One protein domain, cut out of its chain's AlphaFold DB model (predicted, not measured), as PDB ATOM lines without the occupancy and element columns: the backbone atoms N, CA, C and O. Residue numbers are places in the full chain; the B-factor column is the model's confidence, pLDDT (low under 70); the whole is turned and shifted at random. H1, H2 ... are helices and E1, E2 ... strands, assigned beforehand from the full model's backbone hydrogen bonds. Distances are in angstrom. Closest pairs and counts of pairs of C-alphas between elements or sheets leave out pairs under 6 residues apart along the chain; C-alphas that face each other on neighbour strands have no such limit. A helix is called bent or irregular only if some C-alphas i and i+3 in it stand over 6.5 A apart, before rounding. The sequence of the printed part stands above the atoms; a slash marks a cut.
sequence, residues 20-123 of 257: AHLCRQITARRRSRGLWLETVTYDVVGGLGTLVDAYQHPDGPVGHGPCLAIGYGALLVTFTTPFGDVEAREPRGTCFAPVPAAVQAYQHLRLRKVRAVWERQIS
ATOM      1  N   ALA A  20      16.808 -37.084  13.274       98.19
ATOM      2  CA  ALA A  20      17.673 -35.921  13.384       98.19
ATOM      3  C   ALA A  20      18.546 -35.792  12.139       98.19
ATOM      4  O   ALA A  20      18.912 -36.798  11.519       98.19
ATOM      5  N   HIS A  21      18.917 -34.560  11.814       97.31
ATOM      6  CA  HIS A  21      19.894 -34.255  10.788       97.31
ATOM      7  C   HIS A  21      20.947 -33.261  11.281       97.31
ATOM      8  O   HIS A  21      20.737 -32.472  12.201       97.31
ATOM      9  N   LEU A  22      22.116 -33.344  10.654       95.62
ATOM     10  CA  LEU A  22      23.266 -32.489  10.916       95.62
ATOM     11  C   LEU A  22      23.622 -31.735   9.649       95.62
ATOM     12  O   LEU A  22      23.812 -32.360   8.605       95.62
ATOM     13  N   CYS A  23      23.816 -30.429   9.761       93.88
ATOM     14  CA  CYS A  23      24.425 -29.619   8.715       93.88
ATOM     15  C   CYS A  23      25.864 -29.297   9.121       93.88
ATOM     16  O   CYS A  23      26.109 -28.749  10.193       93.88
ATOM     17  N   ARG A  24      26.833 -29.668   8.280       93.06
ATOM     18  CA  ARG A  24      28.254 -29.383   8.509       93.06
ATOM     19  C   ARG A  24      28.844 -28.666   7.313       93.06
ATOM     20  O   ARG A  24      28.730 -29.156   6.193       93.06
ATOM     21  N   GLN A  25      29.541 -27.570   7.572       94.00
ATOM     22  CA  GLN A  25      30.467 -26.991   6.612       94.00
ATOM     23  C   GLN A  25      31.792 -27.744   6.695       94.00
ATOM     24  O   GLN A  25      32.418 -27.812   7.753       94.00
ATOM     25  N   ILE A  26      32.207 -28.337   5.584       94.94
ATOM     26  CA  ILE A  26      33.489 -29.017   5.457       94.94
ATOM     27  C   ILE A  26      34.279 -28.422   4.303       94.94
ATOM     28  O   ILE A  26      33.730 -27.914   3.329       94.94
ATOM     29  N   THR A  27      35.594 -28.538   4.405       95.81
ATOM     30  CA  THR A  27      36.494 -28.191   3.316       95.81
ATOM     31  C   THR A  27      36.801 -29.451   2.515       95.81
ATOM     32  O   THR A  27      37.369 -30.404   3.048       95.81
ATOM     33  N   ALA A  28      36.430 -29.471   1.236       96.44
ATOM     34  CA  ALA A  28      36.580 -30.639   0.375       96.44
ATOM     35  C   ALA A  28      37.231 -30.290  -0.969       96.44
ATOM     36  O   ALA A  28      37.020 -29.221  -1.547       96.44
ATOM     37  N   ARG A  29      38.052 -31.216  -1.484       96.38
ATOM     38  CA  ARG A  29      38.663 -31.084  -2.813       96.38
ATOM     39  C   ARG A  29      37.641 -31.416  -3.892       96.38
ATOM     40  O   ARG A  29      37.033 -32.484  -3.877       96.38
ATOM     41  N   ARG A  30      37.544 -30.548  -4.897       95.19
ATOM     42  CA  ARG A  30      36.793 -30.796  -6.126       95.19
ATOM     43  C   ARG A  30      37.789 -30.980  -7.263       95.19
ATOM     44  O   ARG A  30      38.552 -30.068  -7.568       95.19
ATOM     45  N   ARG A  31      37.808 -32.171  -7.872       93.81
ATOM     46  CA  ARG A  31      38.803 -32.551  -8.892       93.81
ATOM     47  C   ARG A  31      38.946 -31.464  -9.964       93.81
ATOM     48  O   ARG A  31      37.952 -31.071 -10.572       93.81
ATOM     49  N   SER A  32      40.180 -30.997 -10.164       93.19
ATOM     50  CA  SER A  32      40.550 -29.950 -11.131       93.19
ATOM     51  C   SER A  32      39.879 -28.588 -10.902       93.19
ATOM     52  O   SER A  32      39.900 -27.735 -11.784       93.19
ATOM     53  N   ARG A  33      39.264 -28.370  -9.736       94.06
ATOM     54  CA  ARG A  33      38.598 -27.117  -9.355       94.06
ATOM     55  C   ARG A  33      39.072 -26.589  -8.002       94.06
ATOM     56  O   ARG A  33      38.506 -25.614  -7.517       94.06
ATOM     57  N   GLY A  34      40.093 -27.193  -7.401       95.31
ATOM     58  CA  GLY A  34      40.664 -26.730  -6.143       95.31
ATOM     59  C   GLY A  34      39.896 -27.175  -4.897       95.31
ATOM     60  O   GLY A  34      39.267 -28.236  -4.861       95.31
ATOM     61  N   LEU A  35      39.993 -26.358  -3.855       96.06
ATOM     62  CA  LEU A  35      39.447 -26.571  -2.524       96.06
ATOM     63  C   LEU A  35      38.193 -25.717  -2.326       96.06
ATOM     64  O   LEU A  35      38.200 -24.522  -2.620       96.06
ATOM     65  N   TRP A  36      37.120 -26.323  -1.831       95.62
ATOM     66  CA  TRP A  36      35.816 -25.681  -1.698       95.62
ATOM     67  C   TRP A  36      35.251 -25.858  -0.297       95.62
ATOM     68  O   TRP A  36      35.471 -26.890   0.338       95.62
ATOM     69  N   LEU A  37      34.484 -24.861   0.137       95.81
ATOM     70  CA  LEU A  37      33.562 -24.990   1.252       95.81
ATOM     71  C   LEU A  37      32.313 -25.722   0.748       95.81
ATOM     72  O   LEU A  37      31.671 -25.294  -0.217       95.81
ATOM     73  N   GLU A  38      32.001 -26.847   1.371       97.06
ATOM     74  CA  GLU A  38      30.843 -27.684   1.078       97.06
ATOM     75  C   GLU A  38      29.971 -27.757   2.333       97.06
ATOM     76  O   GLU A  38      30.443 -28.180   3.387       97.06
ATOM     77  N   THR A  39      28.695 -27.396   2.218       96.44
ATOM     78  CA  THR A  39      27.708 -27.703   3.256       96.44
ATOM     79  C   THR A  39      27.115 -29.071   2.978       96.44
ATOM     80  O   THR A  39      26.497 -29.311   1.937       96.44
ATOM     81  N   VAL A  40      27.324 -29.988   3.916       97.25
ATOM     82  CA  VAL A  40      26.860 -31.368   3.846       97.25
ATOM     83  C   VAL A  40      25.803 -31.602   4.912       97.25
ATOM     84  O   VAL A  40      26.046 -31.390   6.100       97.25
ATOM     85  N   THR A  41      24.645 -32.086   4.476       97.00
ATOM     86  CA  THR A  41      23.575 -32.540   5.359       97.00
ATOM     87  C   THR A  41      23.657 -34.052   5.518       97.00
ATOM     88  O   THR A  41      23.772 -34.795   4.531       97.00
ATOM     89  N   TYR A  42      23.579 -34.507   6.761       98.06
ATOM     90  CA  TYR A  42      23.582 -35.913   7.137       98.06
ATOM     91  C   TYR A  42      22.310 -36.265   7.893       98.06
ATOM     92  O   TYR A  42      21.949 -35.546   8.819       98.06
ATOM     93  N   ASP A  43      21.718 -37.413   7.581       98.25
ATOM     94  CA  ASP A  43      20.745 -38.059   8.462       98.25
ATOM     95  C   ASP A  43      21.478 -38.799   9.581       98.25
ATOM     96  O   ASP A  43      22.486 -39.482   9.337       98.25
ATOM     97  N   VAL A  44      20.919 -38.754  10.789       98.19
ATOM     98  CA  VAL A  44      21.294 -39.655  11.879       98.19
ATOM     99  C   VAL A  44      20.579 -40.991  11.679       98.19
ATOM    100  O   VAL A  44      19.377 -41.110  11.893       98.19
ATOM    101  N   VAL A  45      21.333 -42.019  11.285       98.31
ATOM    102  CA  VAL A  45      20.819 -43.382  11.044       98.31
ATOM    103  C   VAL A  45      21.150 -44.359  12.178       98.31
ATOM    104  O   VAL A  45      20.802 -45.536  12.115       98.31
ATOM    105  N   GLY A  46      21.833 -43.893  13.225       98.25
ATOM    106  CA  GLY A  46      22.100 -44.655  14.445       98.25
ATOM    107  C   GLY A  46      22.672 -43.768  15.551       98.25
ATOM    108  O   GLY A  46      23.364 -42.793  15.264       98.25
ATOM    109  N   GLY A  47      22.373 -44.110  16.809       97.88
ATOM    110  CA  GLY A  47      22.734 -43.295  17.980       97.88
ATOM    111  C   GLY A  47      21.733 -42.182  18.320       97.88
ATOM    112  O   GLY A  47      22.014 -41.374  19.197       97.88
ATOM    113  N   LEU A  48      20.563 -42.146  17.662       98.25
ATOM    114  CA  LEU A  48      19.551 -41.099  17.866       98.25
ATOM    115  C   LEU A  48      19.080 -41.005  19.323       98.25
ATOM    116  O   LEU A  48      19.030 -39.903  19.851       98.25
ATOM    117  N   GLY A  49      18.778 -42.133  19.979       97.94
ATOM    118  CA  GLY A  49      18.318 -42.134  21.375       97.94
ATOM    119  C   GLY A  49      19.320 -41.459  22.314       97.94
ATOM    120  O   GLY A  49      18.989 -40.474  22.954       97.94
ATOM    121  N   THR A  50      20.583 -41.896  22.282       97.81
ATOM    122  CA  THR A  50      21.664 -41.302  23.088       97.81
ATOM    123  C   THR A  50      21.880 -39.815  22.793       97.81
ATOM    124  O   THR A  50      22.207 -39.051  23.698       97.81
ATOM    125  N   LEU A  51      21.700 -39.387  21.538       97.75
ATOM    126  CA  LEU A  51      21.777 -37.976  21.166       97.75
ATOM    127  C   LEU A  51      20.631 -37.164  21.765       97.75
ATOM    128  O   LEU A  51      20.877 -36.106  22.334       97.75
ATOM    129  N   VAL A  52      19.398 -37.656  21.637       97.94
ATOM    130  CA  VAL A  52      18.200 -37.012  22.188       97.94
ATOM    131  C   VAL A  52      18.315 -36.914  23.700       97.94
ATOM    132  O   VAL A  52      18.181 -35.814  24.227       97.94
ATOM    133  N   ASP A  53      18.672 -38.015  24.368       97.25
ATOM    134  CA  ASP A  53      18.893 -38.045  25.811       97.25
ATOM    135  C   ASP A  53      19.903 -36.967  26.204       97.25
ATOM    136  O   ASP A  53      19.617 -36.140  27.066       97.25
ATOM    137  N   ALA A  54      21.056 -36.902  25.529       96.50
ATOM    138  CA  ALA A  54      22.076 -35.902  25.816       96.50
ATOM    139  C   ALA A  54      21.591 -34.460  25.583       96.50
ATOM    140  O   ALA A  54      21.912 -33.600  26.392       96.50
ATOM    141  N   TYR A  55      20.825 -34.181  24.523       96.19
ATOM    142  CA  TYR A  55      20.369 -32.820  24.183       96.19
ATOM    143  C   TYR A  55      19.180 -32.342  25.016       96.19
ATOM    144  O   TYR A  55      18.958 -31.139  25.128       96.19
ATOM    145  N   GLN A  56      18.434 -33.275  25.605       96.31
ATOM    146  CA  GLN A  56      17.360 -32.996  26.554       96.31
ATOM    147  C   GLN A  56      17.867 -32.701  27.968       96.31
ATOM    148  O   GLN A  56      17.086 -32.260  28.814       96.31
ATOM    149  N   HIS A  57      19.159 -32.920  28.237       94.25
ATOM    150  CA  HIS A  57      19.740 -32.497  29.503       94.25
ATOM    151  C   HIS A  57      19.760 -30.967  29.591       94.25
ATOM    152  O   HIS A  57      20.078 -30.291  28.610       94.25
ATOM    153  N   PRO A  58      19.453 -30.403  30.771       92.62
ATOM    154  CA  PRO A  58      19.611 -28.977  30.991       92.62
ATOM    155  C   PRO A  58      21.089 -28.585  30.919       92.62
ATOM    156  O   PRO A  58      21.988 -29.408  31.117       92.62
ATOM    157  N   ASP A  59      21.330 -27.295  30.693       92.62
ATOM    158  CA  ASP A  59      22.661 -26.732  30.873       92.62
ATOM    159  C   ASP A  59      23.171 -26.993  32.294       92.62
ATOM    160  O   ASP A  59      22.424 -26.965  33.277       92.62
ATOM    161  N   GLY A  60      24.475 -27.231  32.394       86.50
ATOM    162  CA  GLY A  60      25.175 -27.254  33.664       86.50
ATOM    163  C   GLY A  60      25.277 -25.854  34.279       86.50
ATOM    164  O   GLY A  60      24.975 -24.845  33.638       86.50
ATOM    165  N   PRO A  61      25.743 -25.763  35.534       83.25
ATOM    166  CA  PRO A  61      25.972 -24.477  36.170       83.25
ATOM    167  C   PRO A  61      26.989 -23.653  35.371       83.25
ATOM    168  O   PRO A  61      28.015 -24.167  34.913       83.25
ATOM    169  N   VAL A  62      26.726 -22.353  35.250       76.88
ATOM    170  CA  VAL A  62      27.690 -21.404  34.690       76.88
ATOM    171  C   VAL A  62      28.841 -21.277  35.686       76.88
ATOM    172  O   VAL A  62      28.706 -20.638  36.726       76.88
ATOM    173  N   GLY A  63      29.965 -21.939  35.412       70.06
ATOM    174  CA  GLY A  63      31.139 -21.848  36.277       70.06
ATOM    175  C   GLY A  63      31.733 -20.436  36.289       70.06
ATOM    176  O   GLY A  63      31.878 -19.807  35.242       70.06
ATOM    177  N   HIS A  64      32.108 -19.953  37.474       65.38
ATOM    178  CA  HIS A  64      32.841 -18.701  37.654       65.38
ATOM    179  C   HIS A  64      34.343 -19.004  37.735       65.38
ATOM    180  O   HIS A  64      34.802 -19.632  38.686       65.38
ATOM    181  N   GLY A  65      35.116 -18.591  36.732       74.38
ATOM    182  CA  GLY A  65      36.564 -18.792  36.703       74.38
ATOM    183  C   GLY A  65      37.174 -18.445  35.345       74.38
ATOM    184  O   GLY A  65      36.435 -18.260  34.376       74.38
ATOM    185  N   PRO A  66      38.511 -18.330  35.257       78.62
ATOM    186  CA  PRO A  66      39.183 -18.138  33.982       78.62
ATOM    187  C   PRO A  66      38.928 -19.355  33.093       78.62
ATOM    188  O   PRO A  66      39.317 -20.479  33.406       78.62
ATOM    189  N   CYS A  67      38.259 -19.117  31.975       79.75
ATOM    190  CA  CYS A  67      38.044 -20.119  30.953       79.75
ATOM    191  C   CYS A  67      39.273 -20.193  30.056       79.75
ATOM    192  O   CYS A  67      39.759 -19.165  29.581       79.75
ATOM    193  N   LEU A  68      39.757 -21.405  29.782       74.19
ATOM    194  CA  LEU A  68      40.645 -21.589  28.642       74.19
ATOM    195  C   LEU A  68      39.860 -21.180  27.390       74.19
ATOM    196  O   LEU A  68      38.711 -21.591  27.229       74.19
ATOM    197  N   ALA A  69      40.465 -20.370  26.522       68.38
ATOM    198  CA  ALA A  69      39.882 -19.953  25.246       68.38
ATOM    199  C   ALA A  69      39.871 -21.123  24.240       68.38
ATOM    200  O   ALA A  69      40.463 -21.055  23.164       68.38
ATOM    201  N   ILE A  70      39.241 -22.236  24.621       72.88
ATOM    202  CA  ILE A  70      39.053 -23.412  23.781       72.88
ATOM    203  C   ILE A  70      37.847 -23.122  22.895       72.88
ATOM    204  O   ILE A  70      36.712 -23.062  23.364       72.88
ATOM    205  N   GLY A  71      38.097 -22.913  21.605       69.50
ATOM    206  CA  GLY A  71      37.037 -22.787  20.614       69.50
ATOM    207  C   GLY A  71      36.369 -24.141  20.392       69.50
ATOM    208  O   GLY A  71      36.908 -24.982  19.676       69.50
ATOM    209  N   TYR A  72      35.203 -24.358  20.996       74.19
ATOM    210  CA  TYR A  72      34.335 -25.474  20.632       74.19
ATOM    211  C   TYR A  72      33.507 -25.077  19.410       74.19
ATOM    212  O   TYR A  72      32.873 -24.023  19.397       74.19
ATOM    213  N   GLY A  73      33.512 -25.915  18.372       77.38
ATOM    214  CA  GLY A  73      32.531 -25.783  17.297       77.38
ATOM    215  C   GLY A  73      31.135 -26.073  17.845       77.38
ATOM    216  O   GLY A  73      30.972 -27.041  18.589       77.38
ATOM    217  N   ALA A  74      30.148 -25.248  17.490       81.06
ATOM    218  CA  ALA A  74      28.759 -25.481  17.874       81.06
ATOM    219  C   ALA A  74      28.294 -26.857  17.371       81.06
ATOM    220  O   ALA A  74      28.509 -27.203  16.203       81.06
ATOM    221  N   LEU A  75      27.655 -27.640  18.240       87.38
ATOM    222  CA  LEU A  75      27.085 -28.935  17.890       87.38
ATOM    223  C   LEU A  75      25.595 -28.725  17.611       87.38
ATOM    224  O   LEU A  75      24.720 -29.168  18.342       87.38
ATOM    225  N   LEU A  76      25.301 -27.985  16.547       90.00
ATOM    226  CA  LEU A  76      23.923 -27.702  16.171       90.00
ATOM    227  C   LEU A  76      23.293 -28.938  15.519       90.00
ATOM    228  O   LEU A  76      23.885 -29.548  14.619       90.00
ATOM    229  N   VAL A  77      22.098 -29.307  15.976       94.81
ATOM    230  CA  VAL A  77      21.349 -30.460  15.468       94.81
ATOM    231  C   VAL A  77      19.917 -30.041  15.194       94.81
ATOM    232  O   VAL A  77      19.278 -29.397  16.023       94.81
ATOM    233  N   THR A  78      19.387 -30.463  14.052       96.56
ATOM    234  CA  THR A  78      17.971 -30.298  13.748       96.56
ATOM    235  C   THR A  78      17.257 -31.622  13.985       96.56
ATOM    236  O   THR A  78      17.575 -32.642  13.372       96.56
ATOM    237  N   PHE A  79      16.301 -31.623  14.905       97.31
ATOM    238  CA  PHE A  79      15.521 -32.785  15.308       97.31
ATOM    239  C   PHE A  79      14.154 -32.775  14.630       97.31
ATOM    240  O   PHE A  79      13.451 -31.769  14.658       97.31
ATOM    241  N   THR A  80      13.747 -33.913  14.074       97.75
ATOM    242  CA  THR A  80      12.429 -34.083  13.457       97.75
ATOM    243  C   THR A  80      11.427 -34.574  14.488       97.75
ATOM    244  O   THR A  80      11.609 -35.624  15.115       97.75
ATOM    245  N   THR A  81      10.336 -33.831  14.646       96.81
ATOM    246  CA  THR A  81       9.285 -34.084  15.638       96.81
ATOM    247  C   THR A  81       7.922 -34.215  14.950       96.81
ATOM    248  O   THR A  81       7.777 -33.795  13.799       96.81
ATOM    249  N   PRO A  82       6.879 -34.722  15.636       97.00
ATOM    250  CA  PRO A  82       5.514 -34.731  15.098       97.00
ATOM    251  C   PRO A  82       4.965 -33.345  14.725       97.00
ATOM    252  O   PRO A  82       4.005 -33.255  13.965       97.00
ATOM    253  N   PHE A  83       5.557 -32.271  15.256       95.44
ATOM    254  CA  PHE A  83       5.126 -30.887  15.041       95.44
ATOM    255  C   PHE A  83       5.997 -30.132  14.027       95.44
ATOM    256  O   PHE A  83       5.772 -28.945  13.797       95.44
ATOM    257  N   GLY A  84       6.982 -30.805  13.426       95.56
ATOM    258  CA  GLY A  84       7.959 -30.217  12.513       95.56
ATOM    259  C   GLY A  84       9.393 -30.330  13.022       95.56
ATOM    260  O   GLY A  84       9.668 -30.949  14.056       95.56
ATOM    261  N   ASP A  85      10.312 -29.742  12.266       95.25
ATOM    262  CA  ASP A  85      11.732 -29.736  12.596       95.25
ATOM    263  C   ASP A  85      12.054 -28.640  13.619       95.25
ATOM    264  O   ASP A  85      11.585 -27.504  13.513       95.25
ATOM    265  N   VAL A  86      12.869 -28.986  14.614       94.75
ATOM    266  CA  VAL A  86      13.333 -28.081  15.667       94.75
ATOM    267  C   VAL A  86      14.849 -28.111  15.698       94.75
ATOM    268  O   VAL A  86      15.457 -29.161  15.890       94.75
ATOM    269  N   GLU A  87      15.465 -26.952  15.531       94.56
ATOM    270  CA  GLU A  87      16.895 -26.796  15.745       94.56
ATOM    271  C   GLU A  87      17.184 -26.631  17.236       94.56
ATOM    272  O   GLU A  87      16.507 -25.868  17.928       94.56
ATOM    273  N   ALA A  88      18.170 -27.369  17.735       93.88
ATOM    274  CA  ALA A  88      18.608 -27.274  19.115       93.88
ATOM    275  C   ALA A  88      20.133 -27.271  19.199       93.88
ATOM    276  O   ALA A  88      20.831 -27.994  18.479       93.88
ATOM    277  N   ARG A  89      20.638 -26.464  20.130       93.06
ATOM    278  CA  ARG A  89      22.045 -26.485  20.526       93.06
ATOM    279  C   ARG A  89      22.314 -27.588  21.541       93.06
ATOM    280  O   ARG A  89      21.408 -28.056  22.234       93.06
ATOM    281  N   GLU A  90      23.584 -27.930  21.691       94.00
ATOM    282  CA  GLU A  90      24.031 -28.790  22.774       94.00
ATOM    283  C   GLU A  90      23.823 -28.155  24.164       94.00
ATOM    284  O   GLU A  90      23.860 -26.922  24.305       94.00
ATOM    285  N   PRO A  91      23.647 -28.978  25.216       94.44
ATOM    286  CA  PRO A  91      23.728 -28.500  26.585       94.44
ATOM    287  C   PRO A  91      25.143 -28.015  26.878       94.44
ATOM    288  O   PRO A  91      26.137 -28.672  26.541       94.44
ATOM    289  N   ARG A  92      25.229 -26.872  27.547       92.25
ATOM    290  CA  ARG A  92      26.484 -26.199  27.880       92.25
ATOM    291  C   ARG A  92      26.755 -26.299  29.374       92.25
ATOM    292  O   ARG A  92      25.839 -26.247  30.183       92.25
ATOM    293  N   GLY A  93      28.018 -26.458  29.742       89.69
ATOM    294  CA  GLY A  93      28.480 -26.424  31.127       89.69
ATOM    295  C   GLY A  93      29.311 -25.177  31.420       89.69
ATOM    296  O   GLY A  93      29.102 -24.101  30.854       89.69
ATOM    297  N   THR A  94      30.307 -25.339  32.292       87.62
ATOM    298  CA  THR A  94      31.301 -24.305  32.596       87.62
ATOM    299  C   THR A  94      31.940 -23.762  31.317       87.62
ATOM    300  O   THR A  94      32.291 -24.525  30.418       87.62
ATOM    301  N   CYS A  95      32.114 -22.440  31.245       85.31
ATOM    302  CA  CYS A  95      32.748 -21.760  30.109       85.31
ATOM    303  C   CYS A  95      32.015 -21.897  28.768       85.31
ATOM    304  O   CYS A  95      32.651 -21.795  27.722       85.31
ATOM    305  N   PHE A  96      30.698 -22.137  28.788       86.56
ATOM    306  CA  PHE A  96      29.888 -22.383  27.588       86.56
ATOM    307  C   PHE A  96      30.350 -23.592  26.757       86.56
ATOM    308  O   PHE A  96      29.915 -23.759  25.620       86.56
ATOM    309  N   ALA A  97      31.206 -24.451  27.317       88.94
ATOM    310  CA  ALA A  97      31.648 -25.662  26.651       88.94
ATOM    311  C   ALA A  97      30.493 -26.673  26.580       88.94
ATOM    312  O   ALA A  97      29.749 -26.800  27.558       88.94
ATOM    313  N   PRO A  98      30.362 -27.436  25.484       91.75
ATOM    314  CA  PRO A  98      29.465 -28.583  25.434       91.75
ATOM    315  C   PRO A  98      29.710 -29.530  26.610       91.75
ATOM    316  O   PRO A  98      30.860 -29.844  26.935       91.75
ATOM    317  N   VAL A  99      28.646 -30.027  27.240       92.31
ATOM    318  CA  VAL A  99      28.799 -31.038  28.294       92.31
ATOM    319  C   VAL A  99      29.416 -32.325  27.717       92.31
ATOM    320  O   VAL A  99      29.103 -32.698  26.580       92.31
ATOM    321  N   PRO A 100      30.259 -33.061  28.473       92.12
ATOM    322  CA  PRO A 100      30.944 -34.250  27.956       92.12
ATOM    323  C   PRO A 100      30.009 -35.301  27.348       92.12
ATOM    324  O   PRO A 100      30.347 -35.907  26.333       92.12
ATOM    325  N   ALA A 101      28.816 -35.480  27.923       94.25
ATOM    326  CA  ALA A 101      27.810 -36.405  27.407       94.25
ATOM    327  C   ALA A 101      27.344 -36.034  25.987       94.25
ATOM    328  O   ALA A 101      27.228 -36.912  25.134       94.25
ATOM    329  N   ALA A 102      27.147 -34.743  25.699       94.69
ATOM    330  CA  ALA A 102      26.751 -34.271  24.374       94.69
ATOM    331  C   ALA A 102      27.872 -34.463  23.345       94.69
ATOM    332  O   ALA A 102      27.615 -34.932  22.236       94.69
ATOM    333  N   VAL A 103      29.125 -34.183  23.730       94.25
ATOM    334  CA  VAL A 103      30.302 -34.443  22.883       94.25
ATOM    335  C   VAL A 103      30.407 -35.930  22.545       94.25
ATOM    336  O   VAL A 103      30.554 -36.286  21.376       94.25
ATOM    337  N   GLN A 104      30.291 -36.803  23.548       95.62
ATOM    338  CA  GLN A 104      30.356 -38.250  23.345       95.62
ATOM    339  C   GLN A 104      29.205 -38.755  22.476       95.62
ATOM    340  O   GLN A 104      29.454 -39.503  21.531       95.62
ATOM    341  N   ALA A 105      27.965 -38.337  22.740       96.62
ATOM    342  CA  ALA A 105      26.815 -38.733  21.931       96.62
ATOM    343  C   ALA A 105      27.005 -38.333  20.459       96.62
ATOM    344  O   ALA A 105      26.786 -39.145  19.562       96.62
ATOM    345  N   TYR A 106      27.500 -37.117  20.215       94.50
ATOM    346  CA  TYR A 106      27.769 -36.597  18.877       94.50
ATOM    347  C   TYR A 106      28.867 -37.377  18.133       94.50
ATOM    348  O   TYR A 106      28.741 -37.648  16.937       94.50
ATOM    349  N   GLN A 107      29.942 -37.764  18.825       94.56
ATOM    350  CA  GLN A 107      31.061 -38.518  18.240       94.56
ATOM    351  C   GLN A 107      30.680 -39.947  17.824       94.56
ATOM    352  O   GLN A 107      31.276 -40.481  16.892       94.56
ATOM    353  N   HIS A 108      29.684 -40.552  18.477       96.38
ATOM    354  CA  HIS A 108      29.252 -41.929  18.212       96.38
ATOM    355  C   HIS A 108      28.094 -42.044  17.205       96.38
ATOM    356  O   HIS A 108      27.599 -43.147  16.959       96.38
ATOM    357  N   LEU A 109      27.653 -40.936  16.601       97.44
ATOM    358  CA  LEU A 109      26.573 -40.963  15.617       97.44
ATOM    359  C   LEU A 109      26.960 -41.756  14.370       97.44
ATOM    360  O   LEU A 109      28.029 -41.572  13.783       97.44
ATOM    361  N   ARG A 110      26.024 -42.578  13.893       98.25
ATOM    362  CA  ARG A 110      26.105 -43.165  12.554       98.25
ATOM    363  C   ARG A 110      25.370 -42.251  11.591       98.25
ATOM    364  O   ARG A 110      24.166 -42.043  11.726       98.25
ATOM    365  N   LEU A 111      26.109 -41.716  10.626       97.81
ATOM    366  CA  LEU A 111      25.628 -40.686   9.714       97.81
ATOM    367  C   LEU A 111      25.501 -41.218   8.289       97.81
ATOM    368  O   LEU A 111      26.370 -41.944   7.806       97.81
ATOM    369  N   ARG A 112      24.446 -40.797   7.591       98.38
ATOM    370  CA  ARG A 112      24.281 -41.011   6.150       98.38
ATOM    371  C   ARG A 112      24.221 -39.659   5.452       98.38
ATOM    372  O   ARG A 112      23.323 -38.872   5.720       98.38
ATOM    373  N   LYS A 113      25.163 -39.392   4.544       98.00
ATOM    374  CA  LYS A 113      25.149 -38.175   3.717       98.00
ATOM    375  C   LYS A 113      23.905 -38.189   2.826       98.00
ATOM    376  O   LYS A 113      23.734 -39.130   2.055       98.00
ATOM    377  N   VAL A 114      23.069 -37.155   2.923       97.69
ATOM    378  CA  VAL A 114      21.836 -37.023   2.120       97.69
ATOM    379  C   VAL A 114      21.901 -35.886   1.118       97.69
ATOM    380  O   VAL A 114      21.377 -36.004   0.014       97.69
ATOM    381  N   ARG A 115      22.585 -34.795   1.468       97.56
ATOM    382  CA  ARG A 115      22.724 -33.631   0.597       97.56
ATOM    383  C   ARG A 115      24.112 -33.036   0.722       97.56
ATOM    384  O   ARG A 115      24.730 -33.079   1.780       97.56
ATOM    385  N   ALA A 116      24.583 -32.472  -0.377       97.25
ATOM    386  CA  ALA A 116      25.798 -31.686  -0.434       97.25
ATOM    387  C   ALA A 116      25.595 -30.487  -1.347       97.25
ATOM    388  O   ALA A 116      25.081 -30.632  -2.458       97.25
ATOM    389  N   VAL A 117      26.009 -29.316  -0.879       97.31
ATOM    390  CA  VAL A 117      25.972 -28.068  -1.633       97.31
ATOM    391  C   VAL A 117      27.362 -27.450  -1.590       97.31
ATOM    392  O   VAL A 117      27.895 -27.167  -0.524       97.31
ATOM    393  N   TRP A 118      27.952 -27.251  -2.767       96.31
ATOM    394  CA  TRP A 118      29.187 -26.486  -2.910       96.31
ATOM    395  C   TRP A 118      28.855 -25.004  -2.765       96.31
ATOM    396  O   TRP A 118      28.086 -24.484  -3.571       96.31
ATOM    397  N   GLU A 119      29.416 -24.339  -1.760       94.19
ATOM    398  CA  GLU A 119      29.089 -22.944  -1.459       94.19
ATOM    399  C   GLU A 119      30.037 -21.992  -2.175       94.19
ATOM    400  O   GLU A 119      29.643 -21.271  -3.089       94.19
ATOM    401  N   ARG A 120      31.315 -22.021  -1.787       92.44
ATOM    402  CA  ARG A 120      32.341 -21.137  -2.341       92.44
ATOM    403  C   ARG A 120      33.677 -21.839  -2.477       92.44
ATOM    404  O   ARG A 120      33.993 -22.769  -1.734       92.44
ATOM    405  N   GLN A 121      34.474 -21.363  -3.421       91.75
ATOM    406  CA  GLN A 121      35.863 -21.773  -3.546       91.75
ATOM    407  C   GLN A 121      36.670 -21.134  -2.410       91.75
ATOM    408  O   GLN A 121      36.518 -19.948  -2.133       91.75
ATOM    409  N   ILE A 122      37.483 -21.941  -1.726       91.81
ATOM    410  CA  ILE A 122      38.442 -21.486  -0.705       91.81
ATOM    411  C   ILE A 122      39.821 -21.299  -1.342       91.81
ATOM    412  O   ILE A 122      40.564 -20.404  -0.963       91.81
ATOM    413  N   SER A 123      40.179 -22.175  -2.283       93.12
ATOM    414  CA  SER A 123      41.453 -22.117  -2.993       93.12
ATOM    415  C   SER A 123      41.299 -22.711  -4.389       93.12
ATOM    416  O   SER A 123      40.708 -23.783  -4.560       93.12
TER     417      SER A 123
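AT A GLANCE: This is residues 20 to 123 of the 257 residues of an uncharacterized protein of Motilibacter peucedani (UniProt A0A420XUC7). Three long, bent strands, E1, E2 and E5, lie side by side as a twisted ribbon, and the small hairpin E3 and E4 joins one end of it through the start of E1, making one curled sheet. Near that end two short helices, H1 and H2, pack side by side, and residues 56 to 76 swing away in a wide loop. The 104 printed residues hold two named helices and five named strands, in the order E1, E2, H1, E3, E4, H2, E5; the sheet runs E4, E3, E1, E2, E5, all antiparallel, and the class is mixed, helices and strands. The whole is loose, with a radius of gyration of the C-alphas of 16.0 A and spans of 50 by 39 by 23 A.

HOW THE PARTS SIT: Begin with E1, residues 20 to 30, which bends by 68 degrees at residue 27. It forms a hairpin with E2, residues 34 to 46, where N 24 and O 40 are 2.9 A apart, within hydrogen-bond range. Next comes H1, residues 48 to 55; it is on the sheet at a height of 8.8 A. H1 lies only just over E3, residues 77 to 81, with 3 of its 8 C-alphas, and only just across the strands, at 61 degrees to E3 on the local plane. E2, H1 and E3 make a split strand-helix-strand unit, two strands running the same way with E1 between them, and its crossover is right-handed. The pairing of E1 is staggered: residues 20 to 21 pair with E3, where N 21 and O 78 are 2.8 A apart, and residues 21 to 30 with E2. E4, residues 84 to 88, is an edge strand and makes a hairpin with E3; N 79 and O 86 are 2.8 A apart. H2, residues 100 to 107, is not on the sheet but touches H1, closest at the C-alphas of Leu 51 and Ala 105, 5.2 A; they run opposite ways at a shallow tilt of 34 degrees, only just short of steep. In H1 and H2 every O i to N i+4 pair is within hydrogen-bond range. The other edge strand, E5, residues 110 to 123, is antiparallel to E2, with N 39 and O 117 2.9 A apart.

IN THESE COORDINATES: Find C-alpha 20 at (17.673, -35.921, 13.384); from there E1 runs 27.8 A to Arg 30. E2 runs 33.0 A from Gly 34 to Gly 46, and H1 10.4 A from Leu 48, at (19.551, -41.099, 17.866). E3 and E4 measure 12.6 A and 12.9 A, and H2 10.6 A. E5 runs 30.3 A to C-alpha 123 at (41.453, -22.117, -2.993).

THE WHOLE: The C-alphas of Ser 32 and His 64 are the two farthest apart, 50.7 A. The printed part has no cut; the long links are H1 to E3 and E4 to H2. Its mean pLDDT is 92.3, and residues 64, 69 and 71 are under 70.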